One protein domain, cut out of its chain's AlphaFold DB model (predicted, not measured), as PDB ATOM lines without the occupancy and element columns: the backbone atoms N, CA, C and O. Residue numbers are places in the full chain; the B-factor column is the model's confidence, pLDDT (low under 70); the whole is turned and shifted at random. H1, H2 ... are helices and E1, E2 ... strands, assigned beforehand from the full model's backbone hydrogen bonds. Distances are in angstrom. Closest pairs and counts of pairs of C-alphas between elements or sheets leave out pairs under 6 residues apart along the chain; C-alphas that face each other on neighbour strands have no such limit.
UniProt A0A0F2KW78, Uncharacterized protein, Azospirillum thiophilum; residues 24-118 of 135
ATOM      1  N   ALA A  24     155.385 147.238 138.773       96.12
ATOM      2  CA  ALA A  24     154.334 148.037 139.391       96.12
ATOM      3  C   ALA A  24     154.939 149.344 139.927       96.12
ATOM      4  O   ALA A  24     155.815 149.312 140.790       96.12
ATOM      5  N   VAL A  25     154.463 150.492 139.442       97.31
ATOM      6  CA  VAL A  25     155.051 151.810 139.717       97.31
ATOM      7  C   VAL A  25     154.058 152.702 140.458       97.31
ATOM      8  O   VAL A  25     152.921 152.877 140.026       97.31
ATOM      9  N   GLY A  26     154.515 153.307 141.558       95.12
ATOM     10  CA  GLY A  26     153.877 154.490 142.142       95.12
ATOM     11  C   GLY A  26     152.519 154.275 142.816       95.12
ATOM     12  O   GLY A  26     151.756 155.223 142.902       95.12
ATOM     13  N   PHE A  27     152.203 153.075 143.311       96.12
ATOM     14  CA  PHE A  27     150.902 152.807 143.936       96.12
ATOM     15  C   PHE A  27     150.652 153.625 145.212       96.12
ATOM     16  O   PHE A  27     151.234 153.354 146.268       96.12
ATOM     17  N   HIS A  28     149.702 154.555 145.160       94.62
ATOM     18  CA  HIS A  28     149.310 155.408 146.284       94.62
ATOM     19  C   HIS A  28     147.782 155.461 146.453       94.62
ATOM     20  O   HIS A  28     147.054 155.186 145.499       94.62
ATOM     21  N   PRO A  29     147.270 155.800 147.652       94.50
ATOM     22  CA  PRO A  29     145.835 155.984 147.863       94.50
ATOM     23  C   PRO A  29     145.249 157.028 146.902       94.50
ATOM     24  O   PRO A  29     145.864 158.075 146.677       94.50
ATOM     25  N   CYS A  30     144.093 156.731 146.312       92.00
ATOM     26  CA  CYS A  30     143.339 157.625 145.438       92.00
ATOM     27  C   CYS A  30     141.889 157.130 145.308       92.00
ATOM     28  O   CYS A  30     141.644 156.040 144.792       92.00
ATOM     29  N   GLY A  31     140.918 157.929 145.756       87.62
ATOM     30  CA  GLY A  31     139.504 157.549 145.694       87.62
ATOM     31  C   GLY A  31     139.212 156.252 146.472       87.62
ATOM     32  O   GLY A  31     139.613 156.163 147.630       87.62
ATOM     33  N   PRO A  32     138.525 155.255 145.874       90.00
ATOM     34  CA  PRO A  32     138.118 154.019 146.554       90.00
ATOM     35  C   PRO A  32     139.215 152.934 146.596       90.00
ATOM     36  O   PRO A  32     138.917 151.751 146.779       90.00
ATOM     37  N   GLY A  33     140.469 153.298 146.329       93.56
ATOM     38  CA  GLY A  33     141.541 152.323 146.224       93.56
ATOM     39  C   GLY A  33     142.924 152.932 146.056       93.56
ATOM     40  O   GLY A  33     143.213 154.050 146.493       93.56
ATOM     41  N   ARG A  34     143.800 152.182 145.387       95.69
ATOM     42  CA  ARG A  34     145.184 152.567 145.115       95.69
ATOM     43  C   ARG A  34     145.422 152.709 143.621       95.69
ATOM     44  O   ARG A  34     145.299 151.737 142.876       95.69
ATOM     45  N   LEU A  35     145.798 153.915 143.202       97.00
ATOM     46  CA  LEU A  35     146.178 154.223 141.827       97.00
ATOM     47  C   LEU A  35     147.675 153.970 141.643       97.00
ATOM     48  O   LEU A  35     148.476 154.422 142.458       97.00
ATOM     49  N   GLY A  36     148.043 153.274 140.575       97.38
ATOM     50  CA  GLY A  36     149.424 153.036 140.167       97.38
ATOM     51  C   GLY A  36     149.510 152.747 138.672       97.38
ATOM     52  O   GLY A  36     148.499 152.768 137.973       97.38
ATOM     53  N   CYS A  37     150.710 152.478 138.171       98.00
ATOM     54  CA  CYS A  37     150.929 152.101 136.776       98.00
ATOM     55  C   CYS A  37     151.561 150.713 136.679       98.00
ATOM     56  O   CYS A  37     152.421 150.354 137.483       98.00
ATOM     57  N   MET A  38     151.168 149.955 135.658       96.56
ATOM     58  CA  MET A  38     151.825 148.715 135.261       96.56
ATOM     59  C   MET A  38     152.679 148.990 134.028       96.56
ATOM     60  O   MET A  38     152.146 149.214 132.941       96.56
ATOM     61  N   VAL A  39     153.998 148.966 134.202       96.25
ATOM     62  CA  VAL A  39     154.970 148.971 133.104       96.25
ATOM     63  C   VAL A  39     155.198 147.523 132.694       96.25
ATOM     64  O   VAL A  39     155.411 146.654 133.537       96.25
ATOM     65  N   THR A  40     155.149 147.240 131.400       94.75
ATOM     66  CA  THR A  40     155.480 145.924 130.853       94.75
ATOM     67  C   THR A  40     156.254 146.092 129.550       94.75
ATOM     68  O   THR A  40     156.221 147.170 128.962       94.75
ATOM     69  N   PRO A  41     156.892 145.036 129.023       94.81
ATOM     70  CA  PRO A  41     157.503 145.096 127.698       94.81
ATOM     71  C   PRO A  41     156.526 145.432 126.566       94.81
ATOM     72  O   PRO A  41     156.967 145.809 125.493       94.81
ATOM     73  N   TRP A  42     155.216 145.279 126.753       91.94
ATOM     74  CA  TRP A  42     154.234 145.340 125.662       91.94
ATOM     75  C   TRP A  42     153.124 146.383 125.864       91.94
ATOM     76  O   TRP A  42     152.412 146.691 124.915       91.94
ATOM     77  N   PHE A  43     152.955 146.938 127.064       93.88
ATOM     78  CA  PHE A  43     152.102 148.101 127.324       93.88
ATOM     79  C   PHE A  43     152.504 148.831 128.609       93.88
ATOM     80  O   PHE A  43     153.115 148.254 129.515       93.88
ATOM     81  N   LEU A  44     152.044 150.073 128.709       95.56
ATOM     82  CA  LEU A  44     151.955 150.857 129.931       95.56
ATOM     83  C   LEU A  44     150.483 151.202 130.171       95.56
ATOM     84  O   LEU A  44     149.796 151.697 129.276       95.56
ATOM     85  N   GLU A  45     149.993 150.966 131.380       95.81
ATOM     86  CA  GLU A  45     148.630 151.326 131.779       95.81
ATOM     87  C   GLU A  45     148.604 151.867 133.207       95.81
ATOM     88  O   GLU A  45     149.369 151.416 134.060       95.81
ATOM     89  N   ALA A  46     147.699 152.806 133.472       97.06
ATOM     90  CA  ALA A  46     147.312 153.158 134.830       97.06
ATOM     91  C   ALA A  46     146.246 152.174 135.315       97.06
ATOM     92  O   ALA A  46     145.349 151.792 134.560       97.06
ATOM     93  N   VAL A  47     146.326 151.777 136.579       96.12
ATOM     94  CA  VAL A  47     145.394 150.856 137.223       96.12
ATOM     95  C   VAL A  47     144.959 151.392 138.580       96.12
ATOM     96  O   VAL A  47     145.781 151.874 139.358       96.12
ATOM     97  N   LEU A  48     143.666 151.283 138.874       96.12
ATOM     98  CA  LEU A  48     143.129 151.444 140.217       96.12
ATOM     99  C   LEU A  48     142.810 150.061 140.783       96.12
ATOM    100  O   LEU A  48     141.931 149.361 140.273       96.12
ATOM    101  N   LEU A  49     143.530 149.682 141.833       94.62
ATOM    102  CA  LEU A  49     143.208 148.518 142.649       94.62
ATOM    103  C   LEU A  49     142.194 148.958 143.706       94.62
ATOM    104  O   LEU A  49     142.527 149.863 144.472       94.62
ATOM    105  N   PRO A  50     140.984 148.386 143.759       93.69
ATOM    106  CA  PRO A  50     140.022 148.770 144.779       93.69
ATOM    107  C   PRO A  50     140.478 148.251 146.150       93.69
ATOM    108  O   PRO A  50     141.057 147.167 146.241       93.69
ATOM    109  N   ASP A  51     140.219 149.009 147.218       91.44
ATOM    110  CA  ASP A  51     140.498 148.534 148.583       91.44
ATOM    111  C   ASP A  51     139.543 147.393 148.981       91.44
ATOM    112  O   ASP A  51     139.922 146.486 149.725       91.44
ATOM    113  N   ASP A  52     138.319 147.412 148.440       91.38
ATOM    114  CA  ASP A  52     137.365 146.304 148.495       91.38
ATOM    115  C   ASP A  52     137.394 145.507 147.172       91.38
ATOM    116  O   ASP A  52     136.955 146.026 146.139       91.38
ATOM    117  N   PRO A  53     137.850 144.239 147.165       88.19
ATOM    118  CA  PRO A  53     137.907 143.421 145.951       88.19
ATOM    119  C   PRO A  53     136.530 143.146 145.322       88.19
ATOM    120  O   PRO A  53     136.467 142.739 144.159       88.19
ATOM    121  N   PHE A  54     135.432 143.372 146.053       91.00
ATOM    122  CA  PHE A  54     134.068 143.197 145.555       91.00
ATOM    123  C   PHE A  54     133.449 144.471 144.966       91.00
ATOM    124  O   PHE A  54     132.373 144.386 144.372       91.00
ATOM    125  N   LEU A  55     134.129 145.623 145.045       91.56
ATOM    126  CA  LEU A  55     133.611 146.918 144.580       91.56
ATOM    127  C   LEU A  55     133.074 146.872 143.138       91.56
ATOM    128  O   LEU A  55     132.077 147.518 142.818       91.56
ATOM    129  N   TRP A  56     133.721 146.086 142.273       94.19
ATOM    130  CA  TRP A  56     133.312 145.869 140.882       94.19
ATOM    131  C   TRP A  56     133.144 144.380 140.551       94.19
ATOM    132  O   TRP A  56     133.484 143.945 139.450       94.19
ATOM    133  N   ALA A  57     132.639 143.585 141.499       91.62
ATOM    134  CA  ALA A  57     132.446 142.140 141.321       91.62
ATOM    135  C   ALA A  57     131.539 141.794 140.124       91.62
ATOM    136  O   ALA A  57     131.793 140.819 139.420       91.62
ATOM    137  N   GLU A  58     130.523 142.622 139.870       93.38
ATOM    138  CA  GLU A  58     129.555 142.424 138.781       93.38
ATOM    139  C   GLU A  58     130.063 142.910 137.410       93.38
ATOM    140  O   GLU A  58     129.457 142.607 136.382       93.38
ATOM    141  N   ALA A  59     131.166 143.666 137.370       93.38
ATOM    142  CA  ALA A  59     131.710 144.197 136.126       93.38
ATOM    143  C   ALA A  59     132.461 143.113 135.342       93.38
ATOM    144  O   ALA A  59     133.269 142.351 135.884       93.38
ATOM    145  N   ARG A  60     132.222 143.061 134.034       92.00
ATOM    146  CA  ARG A  60     132.898 142.142 133.117       92.00
ATOM    147  C   ARG A  60     134.169 142.775 132.570       92.00
ATOM    148  O   ARG A  60     134.304 143.993 132.502       92.00
ATOM    149  N   ASP A  61     135.101 141.930 132.138       92.50
ATOM    150  CA  ASP A  61     136.286 142.382 131.408       92.50
ATOM    151  C   ASP A  61     135.878 143.250 130.207       92.50
ATOM    152  O   ASP A  61     135.141 142.794 129.334       92.50
ATOM    153  N   GLY A  62     136.367 144.492 130.153       91.94
ATOM    154  CA  GLY A  62     136.032 145.443 129.091       91.94
ATOM    155  C   GLY A  62     134.899 146.421 129.420       91.94
ATOM    156  O   GLY A  62     134.715 147.383 128.668       91.94
ATOM    157  N   ASP A  63     134.168 146.233 130.521       94.88
ATOM    158  CA  ASP A  63     133.071 147.135 130.880       94.88
ATOM    159  C   ASP A  63     133.594 148.538 131.236       94.88
ATOM    160  O   ASP A  63     134.633 148.677 131.888       94.88
ATOM    161  N   PRO A  64     132.897 149.613 130.830       93.50
ATOM    162  CA  PRO A  64     133.302 150.965 131.181       93.50
ATOM    163  C   PRO A  64     133.081 151.234 132.675       93.50
ATOM    164  O   PRO A  64     131.972 151.095 133.182       93.50
ATOM    165  N   LEU A  65     134.121 151.719 133.350       94.69
ATOM    166  CA  LEU A  65     134.090 152.161 134.744       94.69
ATOM    167  C   LEU A  65     134.382 153.670 134.808       94.69
ATOM    168  O   LEU A  65     135.547 154.073 134.811       94.69
ATOM    169  N   PRO A  66     133.359 154.544 134.803       92.69
ATOM    170  CA  PRO A  66     133.572 155.967 135.032       92.69
ATOM    171  C   PRO A  66     133.936 156.202 136.503       92.69
ATOM    172  O   PRO A  66     133.163 155.845 137.387       92.69
ATOM    173  N   LEU A  67     135.089 156.820 136.760       91.88
ATOM    174  CA  LEU A  67     135.574 157.121 138.107       91.88
ATOM    175  C   LEU A  67     135.926 158.605 138.222       91.88
ATOM    176  O   LEU A  67     136.514 159.182 137.309       91.88
ATOM    177  N   GLU A  68     135.576 159.203 139.355       91.12
ATOM    178  CA  GLU A  68     136.018 160.547 139.728       91.12
ATOM    179  C   GLU A  68     137.362 160.434 140.454       91.12
ATOM    180  O   GLU A  68     137.461 159.805 141.509       91.12
ATOM    181  N   LEU A  69     138.401 161.031 139.876       90.19
ATOM    182  CA  LEU A  69     139.704 161.219 140.508       90.19
ATOM    183  C   LEU A  69     139.873 162.697 140.894       90.19
ATOM    184  O   LEU A  69     139.104 163.539 140.428       90.19
ATOM    185  N   PRO A  70     140.899 163.070 141.682       88.25
ATOM    186  CA  PRO A  70     141.131 164.476 142.017       88.25
ATOM    187  C   PRO A  70     141.351 165.389 140.795       88.25
ATOM    188  O   PRO A  70     141.072 166.579 140.866       88.25
ATOM    189  N   SER A  71     141.822 164.840 139.670       89.50
ATOM    190  CA  SER A  71     141.956 165.568 138.395       89.50
ATOM    191  C   SER A  71     140.652 165.705 137.598       89.50
ATOM    192  O   SER A  71     140.632 166.398 136.583       89.50
ATOM    193  N   GLY A  72     139.576 165.045 138.029       91.00
ATOM    194  CA  GLY A  72     138.278 165.014 137.363       91.00
ATOM    195  C   GLY A  72     137.831 163.604 136.978       91.00
ATOM    196  O   GLY A  72     138.372 162.595 137.438       91.00
ATOM    197  N   ARG A  73     136.818 163.543 136.113       92.19
ATOM    198  CA  ARG A  73     136.187 162.295 135.687       92.19
ATOM    199  C   ARG A  73     136.990 161.595 134.599       92.19
ATOM    200  O   ARG A  73     137.222 162.158 133.532       92.19
ATOM    201  N   HIS A  74     137.304 160.322 134.816       93.12
ATOM    202  CA  HIS A  74     138.016 159.475 133.860       93.12
ATOM    203  C   HIS A  74     137.220 158.221 133.525       93.12
ATOM    204  O   HIS A  74     136.492 157.675 134.356       93.12
ATOM    205  N   ARG A  75     137.372 157.738 132.292       93.38
ATOM    206  CA  ARG A  75     136.757 156.489 131.842       93.38
ATOM    207  C   ARG A  75     137.777 155.363 131.914       93.38
ATOM    208  O   ARG A  75     138.568 155.176 130.993       93.38
ATOM    209  N   PHE A  76     137.719 154.597 132.993       95.88
ATOM    210  CA  PHE A  76     138.457 153.352 133.106       95.88
ATOM    211  C   PHE A  76     137.706 152.210 132.418       95.88
ATOM    212  O   PHE A  76     136.537 152.326 132.041       95.88
ATOM    213  N   THR A  77     138.400 151.090 132.268       96.62
ATOM    214  CA  THR A  77     137.842 149.819 131.810       96.62
ATOM    215  C   THR A  77     138.043 148.765 132.890       96.62
ATOM    216  O   THR A  77     139.148 148.632 133.418       96.62
ATOM    217  N   ALA A  78     136.992 148.022 133.219       96.00
ATOM    218  CA  ALA A  78     137.054 146.889 134.125       96.00
ATOM    219  C   ALA A  78     137.976 145.811 133.561       96.00
ATOM    220  O   ALA A  78     137.915 145.453 132.381       96.00
ATOM    221  N   ALA A  79     138.825 145.273 134.422       93.00
ATOM    222  CA  ALA A  79     139.622 144.112 134.110       93.00
ATOM    223  C   ALA A  79     139.775 143.219 135.328       93.00
ATOM    224  O   ALA A  79     140.246 143.631 136.383       93.00
ATOM    225  N   ARG A  80     139.385 141.968 135.168       90.50
ATOM    226  CA  ARG A  80     139.410 140.951 136.200       90.50
ATOM    227  C   ARG A  80     140.791 140.337 136.273       90.50
ATOM    228  O   ARG A  80     141.385 139.940 135.269       90.50
ATOM    229  N   MET A  81     141.292 140.216 137.489       84.75
ATOM    230  CA  MET A  81     142.626 139.715 137.755       84.75
ATOM    231  C   MET A  81     142.583 138.632 138.827       84.75
ATOM    232  O   MET A  81     143.007 138.833 139.959       84.75
ATOM    233  N   GLY A  82     142.090 137.446 138.457       80.31
ATOM    234  CA  GLY A  82     142.112 136.257 139.315       80.31
ATOM    235  C   GLY A  82     141.639 136.542 140.747       80.31
ATOM    236  O   GLY A  82     140.511 136.979 140.950       80.31
ATOM    237  N   LEU A  83     142.521 136.313 141.726       77.12
ATOM    238  CA  LEU A  83     142.243 136.505 143.158       77.12
ATOM    239  C   LEU A  83     142.175 137.976 143.609       77.12
ATOM    240  O   LEU A  83     141.702 138.235 144.708       77.12
ATOM    241  N   LEU A  84     142.643 138.928 142.796       76.31
ATOM    242  CA  LEU A  84     142.620 140.365 143.109       76.31
ATOM    243  C   LEU A  84     141.258 141.014 142.807       76.31
ATOM    244  O   LEU A  84     141.087 142.206 143.040       76.31
ATOM    245  N   GLY A  85     140.299 140.244 142.284       87.50
ATOM    246  CA  GLY A  85     138.996 140.759 141.876       87.50
ATOM    247  C   GLY A  85     139.079 141.560 140.580       87.50
ATOM    248  O   GLY A  85     139.892 141.269 139.694       87.50
ATOM    249  N   THR A  86     138.205 142.549 140.449       94.75
ATOM    250  CA  THR A  86     138.181 143.460 139.303       94.75
ATOM    251  C   THR A  86     138.971 144.713 139.642       94.75
ATOM    252  O   THR A  86     138.752 145.326 140.679       94.75
ATOM    253  N   LEU A  87     139.863 145.120 138.748       94.75
ATOM    254  CA  LEU A  87     140.555 146.400 138.792       94.75
ATOM    255  C   LEU A  87     140.083 147.295 137.646       94.75
ATOM    256  O   LEU A  87     139.537 146.822 136.646       94.75
ATOM    257  N   ALA A  88     140.298 148.595 137.778       96.19
ATOM    258  CA  ALA A  88     139.978 149.566 136.742       96.19
ATOM    259  C   ALA A  88     141.269 149.958 136.019       96.19
ATOM    260  O   ALA A  88     142.269 150.226 136.675       96.19
ATOM    261  N   ALA A  89     141.274 150.004 134.686       95.94
ATOM    262  CA  ALA A  89     142.471 150.308 133.896       95.94
ATOM    263  C   ALA A  89     142.266 151.413 132.848       95.94
ATOM    264  O   ALA A  89     141.211 151.478 132.215       95.94
ATOM    265  N   ILE A  90     143.299 152.232 132.628       95.06
ATOM    266  CA  ILE A  90     143.426 153.170 131.503       95.06
ATOM    267  C   ILE A  90     144.707 152.816 130.735       95.06
ATOM    268  O   ILE A  90     145.800 152.954 131.291       95.06
ATOM    269  N   PRO A  91     144.613 152.382 129.467       94.31
ATOM    270  CA  PRO A  91     145.785 152.219 128.613       94.31
ATOM    271  C   PRO A  91     146.474 153.570 128.390       94.31
ATOM    272  O   PRO A  91     145.812 154.534 128.009       94.31
ATOM    273  N   LEU A  92     147.788 153.634 128.600       95.12
ATOM    274  CA  LEU A  92     148.590 154.847 128.398       95.12
ATOM    275  C   LEU A  92     149.480 154.728 127.156       95.12
ATOM    276  O   LEU A  92     149.554 155.658 126.362       95.12
ATOM    277  N   ALA A  93     150.117 153.571 126.966       93.75
ATOM    278  CA  ALA A  93     150.894 153.261 125.773       93.75
ATOM    279  C   ALA A  93     150.744 151.784 125.398       93.75
ATOM    280  O   ALA A  93     150.756 150.903 126.258       93.75
ATOM    281  N   SER A  94     150.624 151.511 124.101       90.38
ATOM    282  CA  SER A  94     150.639 150.157 123.530       90.38
ATOM    283  C   SER A  94     151.867 149.879 122.665       90.38
ATOM    284  O   SER A  94     152.055 148.745 122.239       90.38
ATOM    285  N   ASP A  95     152.670 150.905 122.387       91.94
ATOM    286  CA  ASP A  95     153.968 150.777 121.735       91.94
ATOM    287  C   ASP A  95     155.058 151.112 122.751       91.94
ATOM    288  O   ASP A  95     155.238 152.265 123.141       91.94
ATOM    289  N   MET A  96     155.756 150.080 123.220       93.88
ATOM    290  CA  MET A  96     156.815 150.235 124.215       93.88
ATOM    291  C   MET A  96     158.189 150.489 123.588       93.88
ATOM    292  O   MET A  96     159.148 150.710 124.328       93.88
ATOM    293  N   ALA A  97     158.302 150.493 122.253       91.19
ATOM    294  CA  ALA A  97     159.523 150.919 121.565       91.19
ATOM    295  C   ALA A  97     159.783 152.428 121.724       91.19
ATOM    296  O   ALA A  97     160.888 152.890 121.461       91.19
ATOM    297  N   LEU A  98     158.781 153.183 122.194       91.31
ATOM    298  CA  LEU A  98     158.899 154.598 122.549       91.31
ATOM    299  C   LEU A  98     159.834 154.853 123.739       91.31
ATOM    300  O   LEU A  98     160.293 155.981 123.893       91.31
ATOM    301  N   PHE A  99     160.100 153.840 124.569       95.06
ATOM    302  CA  PHE A  99     160.917 153.981 125.772       95.06
ATOM    303  C   PHE A  99     162.316 153.419 125.559       95.06
ATOM    304  O   PHE A  99     162.470 152.290 125.086       95.06
ATOM    305  N   LEU A 100     163.334 154.176 125.962       94.38
ATOM    306  CA  LEU A 100     164.722 153.727 125.857       94.38
ATOM    307  C   LEU A 100     165.023 152.579 126.832       94.38
ATOM    308  O   LEU A 100     165.636 151.578 126.461       94.38
ATOM    309  N   ASP A 101     164.588 152.733 128.080       94.75
ATOM    310  CA  ASP A 101     164.830 151.795 129.169       94.75
ATOM    311  C   ASP A 101     163.728 151.870 130.241       94.75
ATOM    312  O   ASP A 101     162.712 152.560 130.102       94.75
ATOM    313  N   ALA A 102     163.915 151.116 131.328       93.56
ATOM    314  CA  ALA A 102     162.970 151.076 132.436       93.56
ATOM    315  C   ALA A 102     162.786 152.434 133.128       93.56
ATOM    316  O   ALA A 102     161.695 152.710 133.624       93.56
ATOM    317  N   GLU A 103     163.813 153.284 133.187       97.12
ATOM    318  CA  GLU A 103     163.710 154.565 133.884       97.12
ATOM    319  C   GLU A 103     162.890 155.576 133.084       97.12
ATOM    320  O   GLU A 103     162.064 156.286 133.663       97.12
ATOM    321  N   ASP A 104     163.038 155.564 131.761       97.44
ATOM    322  CA  ASP A 104     162.204 156.338 130.842       97.44
ATOM    323  C   ASP A 104     160.721 155.923 130.953       97.44
ATOM    324  O   ASP A 104     159.834 156.748 131.200       97.44
ATOM    325  N   ALA A 105     160.445 154.613 130.941       96.94
ATOM    326  CA  ALA A 105     159.092 154.090 131.137       96.94
ATOM    327  C   ALA A 105     158.505 154.444 132.519       96.94
ATOM    328  O   ALA A 105     157.335 154.828 132.627       96.94
ATOM    329  N   ARG A 106     159.306 154.373 133.594       97.94
ATOM    330  CA  ARG A 106     158.888 154.832 134.930       97.94
ATOM    331  C   ARG A 106     158.624 156.330 134.950       97.94
ATOM    332  O   ARG A 106     157.737 156.777 135.675       97.94
ATOM    333  N   HIS A 107     159.396 157.127 134.213       97.44
ATOM    334  CA  HIS A 107     159.214 158.575 134.163       97.44
ATOM    335  C   HIS A 107     157.852 158.914 133.568       97.44
ATOM    336  O   HIS A 107     157.059 159.587 134.228       97.44
ATOM    337  N   ALA A 108     157.521 158.325 132.419       97.12
ATOM    338  CA  ALA A 108     156.194 158.444 131.828       97.12
ATOM    339  C   ALA A 108     155.080 157.939 132.762       97.12
ATOM    340  O   ALA A 108     154.053 158.602 132.916       97.12
ATOM    341  N   ALA A 109     155.293 156.812 133.452       97.62
ATOM    342  CA  ALA A 109     154.341 156.292 134.431       97.62
ATOM    343  C   ALA A 109     154.064 157.288 135.573       97.62
ATOM    344  O   ALA A 109     152.907 157.504 135.928       97.62
ATOM    345  N   ARG A 110     155.105 157.921 136.128       97.19
ATOM    346  CA  ARG A 110     154.987 158.927 137.202       97.19
ATOM    347  C   ARG A 110     154.273 160.194 136.720       97.19
ATOM    348  O   ARG A 110     153.386 160.674 137.416       97.19
ATOM    349  N   LEU A 111     154.579 160.673 135.511       96.44
ATOM    350  CA  LEU A 111     153.884 161.818 134.904       96.44
ATOM    351  C   LEU A 111     152.384 161.553 134.702       96.44
ATOM    352  O   LEU A 111     151.552 162.430 134.956       96.44
ATOM    353  N   ALA A 112     152.027 160.338 134.277       95.56
ATOM    354  CA  ALA A 112     150.631 159.937 134.143       95.56
ATOM    355  C   ALA A 112     149.920 159.902 135.507       95.56
ATOM    356  O   ALA A 112     148.800 160.398 135.626       95.56
ATOM    357  N   LEU A 113     150.575 159.370 136.546       95.81
ATOM    358  CA  LEU A 113     150.023 159.332 137.904       95.81
ATOM    359  C   LEU A 113     149.821 160.722 138.497       95.81
ATOM    360  O   LEU A 113     148.773 160.967 139.092       95.81
ATOM    361  N   ASP A 114     150.776 161.632 138.311       94.12
ATOM    362  CA  ASP A 114     150.638 163.016 138.765       94.12
ATOM    363  C   ASP A 114     149.432 163.680 138.087       94.12
ATOM    364  O   ASP A 114     148.549 164.196 138.777       94.12
ATOM    365  N   THR A 115     149.319 163.537 136.761       92.56
ATOM    366  CA  THR A 115     148.175 164.037 135.980       92.56
ATOM    367  C   THR A 115     146.846 163.490 136.499       92.56
ATOM    368  O   THR A 115     145.937 164.262 136.793       92.56
ATOM    369  N   LEU A 116     146.725 162.169 136.664       92.38
ATOM    370  CA  LEU A 116     145.497 161.523 137.144       92.38
ATOM    371  C   LEU A 116     145.163 161.897 138.594       92.38
ATOM    372  O   LEU A 116     143.990 162.021 138.952       92.38
ATOM    373  N   SER A 117     146.175 162.137 139.422       89.25
ATOM    374  CA  SER A 117     146.016 162.546 140.822       89.25
ATOM    375  C   SER A 117     145.769 164.045 140.990       89.25
ATOM    376  O   SER A 117     145.660 164.513 142.121       89.25
ATOM    377  N   GLY A 118     145.715 164.811 139.897       83.56
ATOM    378  CA  GLY A 118     145.559 166.265 139.937       83.56
ATOM    379  C   GLY A 118     146.777 166.991 140.515       83.56
ATOM    380  O   GLY A 118     146.691 168.173 140.845       83.56
TER     381      GLY A 118
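AT A GLANCE: This is residues 24 to 118 of the 135 residues of an uncharacterized protein of Azospirillum thiophilum (UniProt A0A0F2KW78). One six-stranded antiparallel sheet, strongly twisted and curled like part of a barrel, makes the body, and a single helix, H1, packs on one face of it, over E2 and E3. The curl brings the end of edge strand E1 near the end of edge strand E4, and the last turn of H1 reaches E4 there. The printed part has 95 residues, with six named strands and then one named helix along the chain, E1 E2 E3 E4 E5 E6 H1; the sheet's order is E1 E2 E3 E6 E5 E4, and the class is mixed, helices and strands. It is compact, with a radius of gyration of the C-alphas of 12.9 A and spans of 39 by 27 by 19 A.

HOW THE PARTS SIT: Start in the sheet with E1, residues 24 to 30, E2, residues 33 to 39, and E3, residues 44 to 50; they form a meander, each strand the antiparallel neighbour of the one before. Look at N 25 and O 37, 2.8 A apart, between E1 and E2, and at N 36 and O 47, 2.9 A, between E2 and E3. Beside E3 is E6, residues 86 to 93, with N 46 and O 90 at 2.9 A. E5, residues 72 to 80, is staggered: its residues 77 to 80 pair with E6, with N 79 and O 87 at 2.8 A, and its residues 72 to 77 pair with E4, residues 64 to 69, with N 67 and O 74 at 2.9 A. E4 E5 E6 are a second meander, and E3 E4 E5 E6 a Greek key, in which the first of four strands is the antiparallel neighbour of the fourth. The C-alphas of Cys 30 and Leu 69, the closest of E1 and E4, are 7.1 A apart. Two layers result with H1, residues 102 to 116, on one face at a height over the sheet of 7.8 A; on the local plane it stands at 31 degrees to E2, only just slantwise to the strands. Its closest C-alphas to E2 are Ala 109 and Cys 37, 5.9 A, and to E4 Leu 116 and Leu 69, 6.7 A. In H1 every O i to N i+4 pair is within hydrogen-bond range.

IN THESE COORDINATES: Find C-alpha 24 at (154.334, 148.037, 139.391), where E1 begins; it spans 15.8 A, E2 19.1 A, E3 19.2 A and E4 15.3 A. E5, the longest strand, runs 24.1 A from C-alpha 72 at (138.278, 165.014, 137.363); E6 spans 21.0 A. H1 runs 20.9 A to C-alpha 116 at (145.497, 161.523, 137.144).

THE WHOLE: The C-alphas farthest apart, of Glu 58 and Leu 100, are 39.1 A apart. The printed part has no cut; its one long link is residues 51 to 63, between E3 and E4. Mean pLDDT of the printed part is 93.2, and no printed residue is under 70.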